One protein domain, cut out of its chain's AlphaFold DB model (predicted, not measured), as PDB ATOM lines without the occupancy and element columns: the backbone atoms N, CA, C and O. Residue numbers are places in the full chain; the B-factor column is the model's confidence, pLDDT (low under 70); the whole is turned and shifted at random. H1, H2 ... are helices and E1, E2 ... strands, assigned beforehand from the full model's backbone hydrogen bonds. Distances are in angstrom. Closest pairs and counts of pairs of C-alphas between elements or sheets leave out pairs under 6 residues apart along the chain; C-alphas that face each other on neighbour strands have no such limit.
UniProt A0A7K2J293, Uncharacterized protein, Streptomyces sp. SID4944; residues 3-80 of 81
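Overview. This is residues 3 to 80 of the 81 residues of an uncharacterized protein of Streptomyces sp. SID4944 (UniProt A0A7K2J293). A long, twisted antiparallel ribbon of strands has one helix, H1, packed lengthwise on one face. E3 runs through the ribbon, pairing with E1 and E2 on one side and E4 on the other. The 78 printed residues, with E1, E2, E3, E4 and H1 in chain order, are mixed in class and loose, with a radius of gyration of the C-alphas of 15.4 A and spans of 50 by 25 by 17 A.

Arrangement. E1, residues 3 to 5, is antiparallel to E3, residues 24 to 34; N 4 and O 32, 2.9 A apart, are within hydrogen-bond range. E2, residues 9 to 12, E3 and E4, residues 42 to 48, form a meander, each strand the antiparallel neighbour of the one before, with N 11 and O 26 at 2.9 A and N 29 and O 45 at 3.1 A. H1, residues 56 to 78, is on the sheet at a height of 9.4 A, along the strands; the closest C-alphas of E2 and H1, Val 11 and Gln 65, are 6.4 A apart. In H1 every O i to N i+4 pair is within hydrogen-bond range.

Along the chain. E1 begins at C-alpha 3 (-51.005, 45.204, -26.039). E3 measures 28.6 A; H1, 33.7 A, ends at C-alpha 78 (-40.598, 29.467, -21.083).

Size, cuts and confidence. The printed part has no cut. The link E2 to E3 is long. 28 residues are under 70 in pLDDT, among them 13 to 24.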
ATOM      1  N   ILE A   3     -52.241  45.869 -25.640       67.69
ATOM      2  CA  ILE A   3     -51.005  45.204 -26.039       67.69
ATOM      3  C   ILE A   3     -50.007  45.383 -24.902       67.69
ATOM      4  O   ILE A   3     -49.691  46.514 -24.533       67.69
ATOM      5  N   HIS A   4     -49.502  44.274 -24.373       71.94
ATOM      6  CA  HIS A   4     -48.439  44.272 -23.378       71.94
ATOM      7  C   HIS A   4     -47.144  43.793 -24.037       71.94
ATOM      8  O   HIS A   4     -47.086  42.681 -24.563       71.94
ATOM      9  N   LEU A   5     -46.116  44.645 -24.019       71.75
ATOM     10  CA  LEU A   5     -44.773  44.300 -24.479       71.75
ATOM     11  C   LEU A   5     -43.883  43.922 -23.294       71.75
ATOM     12  O   LEU A   5     -43.905  44.589 -22.257       71.75
ATOM     13  N   SER A   6     -43.077  42.874 -23.468       71.44
ATOM     14  CA  SER A   6     -41.931  42.620 -22.595       71.44
ATOM     15  C   SER A   6     -40.820  43.648 -22.824       71.44
ATOM     16  O   SER A   6     -40.863  44.441 -23.764       71.44
ATOM     17  N   ALA A   7     -39.775  43.572 -21.998       75.62
ATOM     18  CA  ALA A   7     -38.500  44.186 -22.336       75.62
ATOM     19  C   ALA A   7     -37.999  43.674 -23.700       75.62
ATOM     20  O   ALA A   7     -38.244  42.524 -24.084       75.62
ATOM     21  N   GLU A   8     -37.325  44.562 -24.416       78.25
ATOM     22  CA  GLU A   8     -36.711  44.308 -25.710       78.25
ATOM     23  C   GLU A   8     -35.285  43.789 -25.528       78.25
ATOM     24  O   GLU A   8     -34.532  44.304 -24.700       78.25
ATOM     25  N   HIS A   9     -34.913  42.793 -26.331       78.44
ATOM     26  CA  HIS A   9     -33.560  42.255 -26.361       78.44
ATOM     27  C   HIS A   9     -33.015  42.300 -27.782       78.44
ATOM     28  O   HIS A   9     -33.647  41.783 -28.703       78.44
ATOM     29  N   SER A  10     -31.841  42.896 -27.953       78.81
ATOM     30  CA  SER A  10     -31.183  43.061 -29.244       78.81
ATOM     31  C   SER A  10     -29.740  42.561 -29.211       78.81
ATOM     32  O   SER A  10     -29.092  42.546 -28.164       78.81
ATOM     33  N   VAL A  11     -29.246  42.136 -30.372       73.62
ATOM     34  CA  VAL A  11     -27.822  41.890 -30.623       73.62
ATOM     35  C   VAL A  11     -27.302  43.047 -31.452       73.62
ATOM     36  O   VAL A  11     -27.855  43.332 -32.514       73.62
ATOM     37  N   ALA A  12     -26.261  43.707 -30.955       73.38
ATOM     38  CA  ALA A  12     -25.631  44.817 -31.652       73.38
ATOM     39  C   ALA A  12     -24.834  44.336 -32.871       73.38
ATOM     40  O   ALA A  12     -24.343  43.207 -32.878       73.38
ATOM     41  N   ASN A  13     -24.676  45.195 -33.878       68.75
ATOM     42  CA  ASN A  13     -23.688  44.955 -34.927       68.75
ATOM     43  C   ASN A  13     -22.276  45.184 -34.347       68.75
ATOM     44  O   ASN A  13     -22.021  46.281 -33.847       68.75
ATOM     45  N   PRO A  14     -21.375  44.182 -34.348       66.06
ATOM     46  CA  PRO A  14     -20.028  44.356 -33.810       66.06
ATOM     47  C   PRO A  14     -19.137  45.262 -34.671       66.06
ATOM     48  O   PRO A  14     -18.185  45.817 -34.128       66.06
ATOM     49  N   ASP A  15     -19.443  45.425 -35.962       67.88
ATOM     50  CA  ASP A  15     -18.692  46.283 -36.886       67.88
ATOM     51  C   ASP A  15     -19.660  47.082 -37.783       67.88
ATOM     52  O   ASP A  15     -19.929  46.712 -38.931       67.88
ATOM     53  N   PRO A  16     -20.303  48.137 -37.246       63.19
ATOM     54  CA  PRO A  16     -21.191  48.976 -38.034       63.19
ATOM     55  C   PRO A  16     -20.377  49.764 -39.066       63.19
ATOM     56  O   PRO A  16     -19.464  50.510 -38.715       63.19
ATOM     57  N   LEU A  17     -20.733  49.633 -40.346       59.84
ATOM     58  CA  LEU A  17     -20.173  50.483 -41.396       59.84
ATOM     59  C   LEU A  17     -20.511  51.951 -41.101       59.84
ATOM     60  O   LEU A  17     -21.639  52.268 -40.719       59.84
ATOM     61  N   ASP A  18     -19.554  52.857 -41.317       59.19
ATOM     62  CA  ASP A  18     -19.762  54.296 -41.132       59.19
ATOM     63  C   ASP A  18     -20.998  54.775 -41.920       59.19
ATOM     64  O   ASP A  18     -21.004  54.815 -43.153       59.19
ATOM     65  N   GLY A  19     -22.052  55.164 -41.195       57.25
ATOM     66  CA  GLY A  19     -23.309  55.660 -41.764       57.25
ATOM     67  C   GLY A  19     -24.455  54.644 -41.830       57.25
ATOM     68  O   GLY A  19     -25.565  55.047 -42.190       57.25
ATOM     69  N   ASP A  20     -24.236  53.381 -41.452       56.97
ATOM     70  CA  ASP A  20     -25.327  52.432 -41.234       56.97
ATOM     71  C   ASP A  20     -25.934  52.660 -39.841       56.97
ATOM     72  O   ASP A  20     -25.258  52.605 -38.817       56.97
ATOM     73  N   SER A  21     -27.218  53.006 -39.810       52.19
ATOM     74  CA  SER A  21     -27.935  53.412 -38.586       52.19
ATOM     75  C   SER A  21     -28.576  52.232 -37.852       52.19
ATOM     76  O   SER A  21     -29.299  52.415 -36.870       52.19
ATOM     77  N   SER A  22     -28.325  51.014 -38.333       56.34
ATOM     78  CA  SER A  22     -28.771  49.788 -37.689       56.34
ATOM     79  C   SER A  22     -27.799  49.382 -36.579       56.34
ATOM     80  O   SER A  22     -26.911  48.551 -36.768       56.34
ATOM     81  N   ASP A  23     -27.996  49.950 -35.386       63.94
ATOM     82  CA  ASP A  23     -27.247  49.577 -34.176       63.94
ATOM     83  C   ASP A  23     -27.463  48.098 -33.774       63.94
ATOM     84  O   ASP A  23     -26.704  47.564 -32.965       63.94
ATOM     85  N   ALA A  24     -28.490  47.418 -34.312       63.25
ATOM     86  CA  ALA A  24     -28.874  46.059 -33.931       63.25
ATOM     87  C   ALA A  24     -29.181  45.143 -35.130       63.25
ATOM     88  O   ALA A  24     -30.065  45.424 -35.933       63.25
ATOM     89  N   LEU A  25     -28.518  43.985 -35.178       70.12
ATOM     90  CA  LEU A  25     -28.678  42.957 -36.216       70.12
ATOM     91  C   LEU A  25     -29.968  42.154 -36.069       70.12
ATOM     92  O   LEU A  25     -30.639  41.810 -37.042       70.12
ATOM     93  N   ILE A  26     -30.306  41.817 -34.830       71.50
ATOM     94  CA  ILE A  26     -31.492  41.035 -34.511       71.50
ATOM     95  C   ILE A  26     -32.101  41.534 -33.212       71.50
ATOM     96  O   ILE A  26     -31.402  41.947 -32.285       71.50
ATOM     97  N   LYS A  27     -33.429  41.496 -33.158       79.12
ATOM     98  CA  LYS A  27     -34.236  41.962 -32.042       79.12
ATOM     99  C   LYS A  27     -35.350  40.969 -31.741       79.12
ATOM    100  O   LYS A  27     -35.984  40.412 -32.641       79.12
ATOM    101  N   ALA A  28     -35.602  40.769 -30.456       75.81
ATOM    102  CA  ALA A  28     -36.666  39.926 -29.948       75.81
ATOM    103  C   ALA A  28     -37.488  40.644 -28.886       75.81
ATOM    104  O   ALA A  28     -36.963  41.370 -28.040       75.81
ATOM    105  N   GLN A  29     -38.789  40.379 -28.919       78.25
ATOM    106  CA  GLN A  29     -39.739  40.853 -27.924       78.25
ATOM    107  C   GLN A  29     -40.900  39.868 -27.790       78.25
ATOM    108  O   GLN A  29     -41.330  39.244 -28.768       78.25
ATOM    109  N   LEU A  30     -41.427  39.735 -26.576       73.69
ATOM    110  CA  LEU A  30     -42.653  38.996 -26.318       73.69
ATOM    111  C   LEU A  30     -43.834  39.967 -26.331       73.69
ATOM    112  O   LEU A  30     -43.804  41.015 -25.682       73.69
ATOM    113  N   LEU A  31     -44.878  39.598 -27.065       75.88
ATOM    114  CA  LEU A  31     -46.117  40.347 -27.161       75.88
ATOM    115  C   LEU A  31     -47.245  39.524 -26.545       75.88
ATOM    116  O   LEU A  31     -47.496  38.394 -26.966       75.88
ATOM    117  N   LYS A  32     -47.963  40.107 -25.589       69.88
ATOM    118  CA  LYS A  32     -49.277  39.611 -25.178       69.88
ATOM    119  C   LYS A  32     -50.333  40.532 -25.779       69.88
ATOM    120  O   LYS A  32     -50.308  41.741 -25.536       69.88
ATOM    121  N   ILE A  33     -51.220  39.975 -26.605       67.31
ATOM    122  CA  ILE A  33     -52.344  40.719 -27.186       67.31
ATOM    123  C   ILE A  33     -53.635  40.200 -26.567       67.31
ATOM    124  O   ILE A  33     -54.052  39.084 -26.864       67.31
ATOM    125  N   ASP A  34     -54.318  41.049 -25.806       63.69
ATOM    126  CA  ASP A  34     -55.632  40.722 -25.262       63.69
ATOM    127  C   ASP A  34     -56.681  40.937 -26.372       63.69
ATOM    128  O   ASP A  34     -57.240  42.033 -26.538       63.69
ATOM    129  N   ARG A  35     -56.872  39.917 -27.226       57.56
ATOM    130  CA  ARG A  35     -57.836  39.954 -28.347       57.56
ATOM    131  C   ARG A  35     -59.258  39.564 -27.934       57.56
ATOM    132  O   ARG A  35     -60.204  40.012 -28.577       57.56
ATOM    133  N   SER A  36     -59.412  38.795 -26.860       50.38
ATOM    134  CA  SER A  36     -60.682  38.299 -26.315       50.38
ATOM    135  C   SER A  36     -60.502  38.001 -24.817       50.38
ATOM    136  O   SER A  36     -59.377  37.679 -24.434       50.38
ATOM    137  N   PRO A  37     -61.545  38.082 -23.962       56.78
ATOM    138  CA  PRO A  37     -61.446  37.754 -22.531       56.78
ATOM    139  C   PRO A  37     -60.893  36.352 -22.208       56.78
ATOM    140  O   PRO A  37     -60.491  36.138 -21.070       56.78
ATOM    141  N   ASP A  38     -60.827  35.442 -23.188       52.44
ATOM    142  CA  ASP A  38     -60.379  34.053 -23.006       52.44
ATOM    143  C   ASP A  38     -59.059  33.695 -23.727       52.44
ATOM    144  O   ASP A  38     -58.619  32.550 -23.657       52.44
ATOM    145  N   GLU A  39     -58.399  34.631 -24.423       57.28
ATOM    146  CA  GLU A  39     -57.165  34.338 -25.175       57.28
ATOM    147  C   GLU A  39     -55.941  35.048 -24.580       57.28
ATOM    148  O   GLU A  39     -55.437  36.031 -25.120       57.28
ATOM    149  N   ASP A  40     -55.404  34.482 -23.499       58.78
ATOM    150  CA  ASP A  40     -54.076  34.811 -22.960       58.78
ATOM    151  C   ASP A  40     -52.966  34.171 -23.824       58.78
ATOM    152  O   ASP A  40     -52.162  33.361 -23.364       58.78
ATOM    153  N   THR A  41     -52.929  34.497 -25.120       67.50
ATOM    154  CA  THR A  41     -51.921  33.938 -26.035       67.50
ATOM    155  C   THR A  41     -50.690  34.839 -26.092       67.50
ATOM    156  O   THR A  41     -50.738  35.961 -26.599       67.50
ATOM    157  N   PHE A  42     -49.562  34.329 -25.600       67.25
ATOM    158  CA  PHE A  42     -48.258  34.955 -25.792       67.25
ATOM    159  C   PHE A  42     -47.726  34.640 -27.191       67.25
ATOM    160  O   PHE A  42     -47.687  33.483 -27.609       67.25
ATOM    161  N   VAL A  43     -47.271  35.666 -27.908       75.50
ATOM    162  CA  VAL A  43     -46.629  35.532 -29.220       75.50
ATOM    163  C   VAL A  43     -45.239  36.151 -29.141       75.50
ATOM    164  O   VAL A  43     -45.084  37.314 -28.773       75.50
ATOM    165  N   MET A  44     -44.209  35.378 -29.486       76.12
ATOM    166  CA  MET A  44     -42.842  35.886 -29.593       76.12
ATOM    167  C   MET A  44     -42.614  36.437 -30.998       76.12
ATOM    168  O   MET A  44     -42.797  35.722 -31.982       76.12
ATOM    169  N   TYR A  45     -42.195  37.698 -31.082       75.75
ATOM    170  CA  TYR A  45     -41.820  38.345 -32.332       75.75
ATOM    171  C   TYR A  45     -40.300  38.388 -32.448       75.75
ATOM    172  O   TYR A  45     -39.608  38.856 -31.541       75.75
ATOM    173  N   LEU A  46     -39.805  37.909 -33.586       75.25
ATOM    174  CA  LEU A  46     -38.405  37.974 -33.986       75.25
ATOM    175  C   LEU A  46     -38.324  38.814 -35.256       75.25
ATOM    176  O   LEU A  46     -39.062  38.561 -36.207       75.25
ATOM    177  N   GLY A  47     -37.449  39.812 -35.255       72.19
ATOM    178  CA  GLY A  47     -37.177  40.648 -36.416       72.19
ATOM    179  C   GLY A  47     -35.684  40.911 -36.525       72.19
ATOM    180  O   GLY A  47     -35.027  41.195 -35.525       72.19
ATOM    181  N   GLY A  48     -35.154  40.793 -37.731       70.56
ATOM    182  CA  GLY A  48     -33.767  41.094 -38.050       70.56
ATOM    183  C   GLY A  48     -33.588  41.034 -39.557       70.56
ATOM    184  O   GLY A  48     -34.189  40.181 -40.211       70.56
ATOM    185  N   GLU A  49     -32.809  41.958 -40.095       64.94
ATOM    186  CA  GLU A  49     -32.422  41.980 -41.501       64.94
ATOM    187  C   GLU A  49     -31.062  42.678 -41.592       64.94
ATOM    188  O   GLU A  49     -30.956  43.827 -41.169       64.94
ATOM    189  N   SER A  50     -30.029  41.965 -42.064       59.38
ATOM    190  CA  SER A  50     -28.774  42.515 -42.607       59.38
ATOM    191  C   SER A  50     -27.783  41.385 -42.940       59.38
ATOM    192  O   SER A  50     -27.613  40.454 -42.147       59.38
ATOM    193  N   ASP A  51     -27.133  41.479 -44.105       63.56
ATOM    194  CA  ASP A  51     -25.881  40.777 -44.393       63.56
ATOM    195  C   ASP A  51     -24.742  41.546 -43.709       63.56
ATOM    196  O   ASP A  51     -24.543  42.731 -43.979       63.56
ATOM    197  N   VAL A  52     -23.994  40.879 -42.830       68.75
ATOM    198  CA  VAL A  52     -22.907  41.503 -42.062       68.75
ATOM    199  C   VAL A  52     -21.583  40.912 -42.511       68.75
ATOM    200  O   VAL A  52     -21.359  39.705 -42.382       68.75
ATOM    201  N   GLU A  53     -20.696  41.759 -43.022       73.69
ATOM    202  CA  GLU A  53     -19.297  41.390 -43.200       73.69
ATOM    203  C   GLU A  53     -18.598  41.501 -41.843       73.69
ATOM    204  O   GLU A  53     -18.625  42.549 -41.208       73.69
ATOM    205  N   VAL A  54     -18.001  40.403 -41.379       78.88
ATOM    206  CA  VAL A  54     -17.236  40.371 -40.128       78.88
ATOM    207  C   VAL A  54     -15.863  39.773 -40.384       78.88
ATOM    208  O   VAL A  54     -15.721  38.783 -41.108       78.88
ATOM    209  N   ASP A  55     -14.842  40.368 -39.775       81.25
ATOM    210  CA  ASP A  55     -13.524  39.756 -39.708       81.25
ATOM    211  C   ASP A  55     -13.494  38.617 -38.670       81.25
ATOM    212  O   ASP A  55     -14.507  38.245 -38.072       81.25
ATOM    213  N   LYS A  56     -12.322  38.008 -38.476       84.44
ATOM    214  CA  LYS A  56     -12.184  36.859 -37.576       84.44
ATOM    215  C   LYS A  56     -12.577  37.193 -36.130       84.44
ATOM    216  O   LYS A  56     -13.260  36.389 -35.500       84.44
ATOM    217  N   ASP A  57     -12.142  38.338 -35.615       81.25
ATOM    218  CA  ASP A  57     -12.368  38.705 -34.215       81.25
ATOM    219  C   ASP A  57     -13.825  39.165 -34.016       81.25
ATOM    220  O   ASP A  57     -14.471  38.800 -33.029       81.25
ATOM    221  N   GLY A  58     -14.391  39.873 -35.000       79.56
ATOM    222  CA  GLY A  58     -15.809  40.226 -35.054       79.56
ATOM    223  C   GLY A  58     -16.729  39.003 -35.122       79.56
ATOM    224  O   GLY A  58     -17.770  38.982 -34.462       79.56
ATOM    225  N   ALA A  59     -16.331  37.947 -35.839       82.56
ATOM    226  CA  ALA A  59     -17.077  36.692 -35.890       82.56
ATOM    227  C   ALA A  59     -17.154  36.005 -34.516       82.56
ATOM    228  O   ALA A  59     -18.231  35.558 -34.116       82.56
ATOM    229  N   ASP A  60     -16.049  35.958 -33.765       86.19
ATOM    230  CA  ASP A  60     -16.031  35.380 -32.415       86.19
ATOM    231  C   ASP A  60     -16.934  36.173 -31.447       86.19
ATOM    232  O   ASP A  60     -17.683  35.582 -30.657       86.19
ATOM    233  N   ILE A  61     -16.935  37.509 -31.548       84.62
ATOM    234  CA  ILE A  61     -17.836  38.387 -30.783       84.62
ATOM    235  C   ILE A  61     -19.300  38.113 -31.149       84.62
ATOM    236  O   ILE A  61     -20.129  37.912 -30.254       84.62
ATOM    237  N   LEU A  62     -19.617  38.052 -32.445       82.38
ATOM    238  CA  LEU A  62     -20.971  37.805 -32.934       82.38
ATOM    239  C   LEU A  62     -21.498  36.445 -32.466       82.38
ATOM    240  O   LEU A  62     -22.633  36.346 -32.002       82.38
ATOM    241  N   ILE A  63     -20.672  35.397 -32.523       84.56
ATOM    242  CA  ILE A  63     -21.034  34.056 -32.042       84.56
ATOM    243  C   ILE A  63     -21.380  34.094 -30.549       84.56
ATOM    244  O   ILE A  63     -22.415  33.555 -30.142       84.56
ATOM    245  N   ALA A  64     -20.557  34.752 -29.726       87.19
ATOM    246  CA  ALA A  64     -20.810  34.870 -28.291       87.19
ATOM    247  C   ALA A  64     -22.113  35.635 -27.993       87.19
ATOM    248  O   ALA A  64     -22.911  35.209 -27.150       87.19
ATOM    249  N   GLN A  65     -22.368  36.730 -28.713       85.00
ATOM    250  CA  GLN A  65     -23.597  37.515 -28.578       85.00
ATOM    251  C   GLN A  65     -24.836  36.726 -29.023       85.00
ATOM    252  O   GLN A  65     -25.854  36.733 -28.328       85.00
ATOM    253  N   MET A  66     -24.745  35.982 -30.127       84.75
ATOM    254  CA  MET A  66     -25.824  35.124 -30.620       84.75
ATOM    255  C   MET A  66     -26.143  33.986 -29.649       84.75
ATOM    256  O   MET A  66     -27.313  33.659 -29.453       84.75
ATOM    257  N   GLN A  67     -25.135  33.414 -28.986       88.94
ATOM    258  CA  GLN A  67     -25.354  32.408 -27.948       88.94
ATOM    259  C   GLN A  67     -26.159  32.989 -26.771       88.94
ATOM    260  O   GLN A  67     -27.165  32.402 -26.365       88.94
ATOM    261  N   ALA A  68     -25.780  34.175 -26.282       83.50
ATOM    262  CA  ALA A  68     -26.503  34.875 -25.218       83.50
ATOM    263  C   ALA A  68     -27.934  35.269 -25.633       83.50
ATOM    264  O   ALA A  68     -28.879  35.173 -24.840       83.50
ATOM    265  N   PHE A  69     -28.117  35.663 -26.893       84.38
ATOM    266  CA  PHE A  69     -29.427  35.954 -27.459       84.38
ATOM    267  C   PHE A  69     -30.314  34.708 -27.498       84.38
ATOM    268  O   PHE A  69     -31.435  34.739 -26.993       84.38
ATOM    269  N   VAL A  70     -29.803  33.578 -27.997       87.19
ATOM    270  CA  VAL A  70     -30.520  32.293 -27.996       87.19
ATOM    271  C   VAL A  70     -30.912  31.872 -26.579       87.19
ATOM    272  O   VAL A  70     -32.032  31.404 -26.363       87.19
ATOM    273  N   ASP A  71     -30.034  32.060 -25.595       90.50
ATOM    274  CA  ASP A  71     -30.350  31.756 -24.198       90.50
ATOM    275  C   ASP A  71     -31.455  32.665 -23.643       90.50
ATOM    276  O   ASP A  71     -32.351  32.192 -22.938       90.50
ATOM    277  N   THR A  72     -31.482  33.930 -24.059       84.69
ATOM    278  CA  THR A  72     -32.572  34.860 -23.741       84.69
ATOM    279  C   THR A  72     -33.888  34.434 -24.396       84.69
ATOM    280  O   THR A  72     -34.917  34.366 -23.721       84.69
ATOM    281  N   LEU A  73     -33.872  34.033 -25.673       84.38
ATOM    282  CA  LEU A  73     -35.055  33.497 -26.359       84.38
ATOM    283  C   LEU A  73     -35.612  32.258 -25.659       84.38
ATOM    284  O   LEU A  73     -36.826  32.093 -25.556       84.38
ATOM    285  N   ARG A  74     -34.743  31.387 -25.133       88.88
ATOM    286  CA  ARG A  74     -35.169  30.218 -24.351       88.88
ATOM    287  C   ARG A  74     -35.886  30.626 -23.066       88.88
ATOM    288  O   ARG A  74     -36.840  29.949 -22.686       88.88
ATOM    289  N   VAL A  75     -35.453  31.701 -22.405       87.81
ATOM    290  CA  VAL A  75     -36.142  32.255 -21.228       87.81
ATOM    291  C   VAL A  75     -37.505  32.816 -21.622       87.81
ATOM    292  O   VAL A  75     -38.498  32.427 -21.010       87.81
ATOM    293  N   LEU A  76     -37.578  33.640 -22.671       82.00
ATOM    294  CA  LEU A  76     -38.844  34.193 -23.169       82.00
ATOM    295  C   LEU A  76     -39.822  33.083 -23.573       82.00
ATOM    296  O   LEU A  76     -40.982  33.100 -23.174       82.00
ATOM    297  N   ARG A  77     -39.343  32.047 -24.268       84.25
ATOM    298  CA  ARG A  77     -40.149  30.885 -24.662       84.25
ATOM    299  C   ARG A  77     -40.729  30.125 -23.466       84.25
ATOM    300  O   ARG A  77     -41.813  29.578 -23.590       84.25
ATOM    301  N   ARG A  78     -40.050  30.083 -22.312       86.25
ATOM    302  CA  ARG A  78     -40.598  29.467 -21.083       86.25
ATOM    303  C   ARG A  78     -41.715  30.296 -20.446       86.25
ATOM    304  O   ARG A  78     -42.491  29.752 -19.673       86.25
ATOM    305  N   GLN A  79     -41.782  31.594 -20.732       80.25
ATOM    306  CA  GLN A  79     -42.838  32.477 -20.227       80.25
ATOM    307  C   GLN A  79     -44.141  32.346 -21.028       80.25
ATOM    308  O   GLN A  79     -45.165  32.871 -20.605       80.25
ATOM    309  N   MET A  80     -44.111  31.645 -22.166       76.62
ATOM    310  CA  MET A  80     -45.264  31.462 -23.049       76.62
ATOM    311  C   MET A  80     -46.225  30.344 -22.603       76.62
ATOM    312  O   MET A  80     -47.279  30.204 -23.220       76.62
TER     313      MET A  80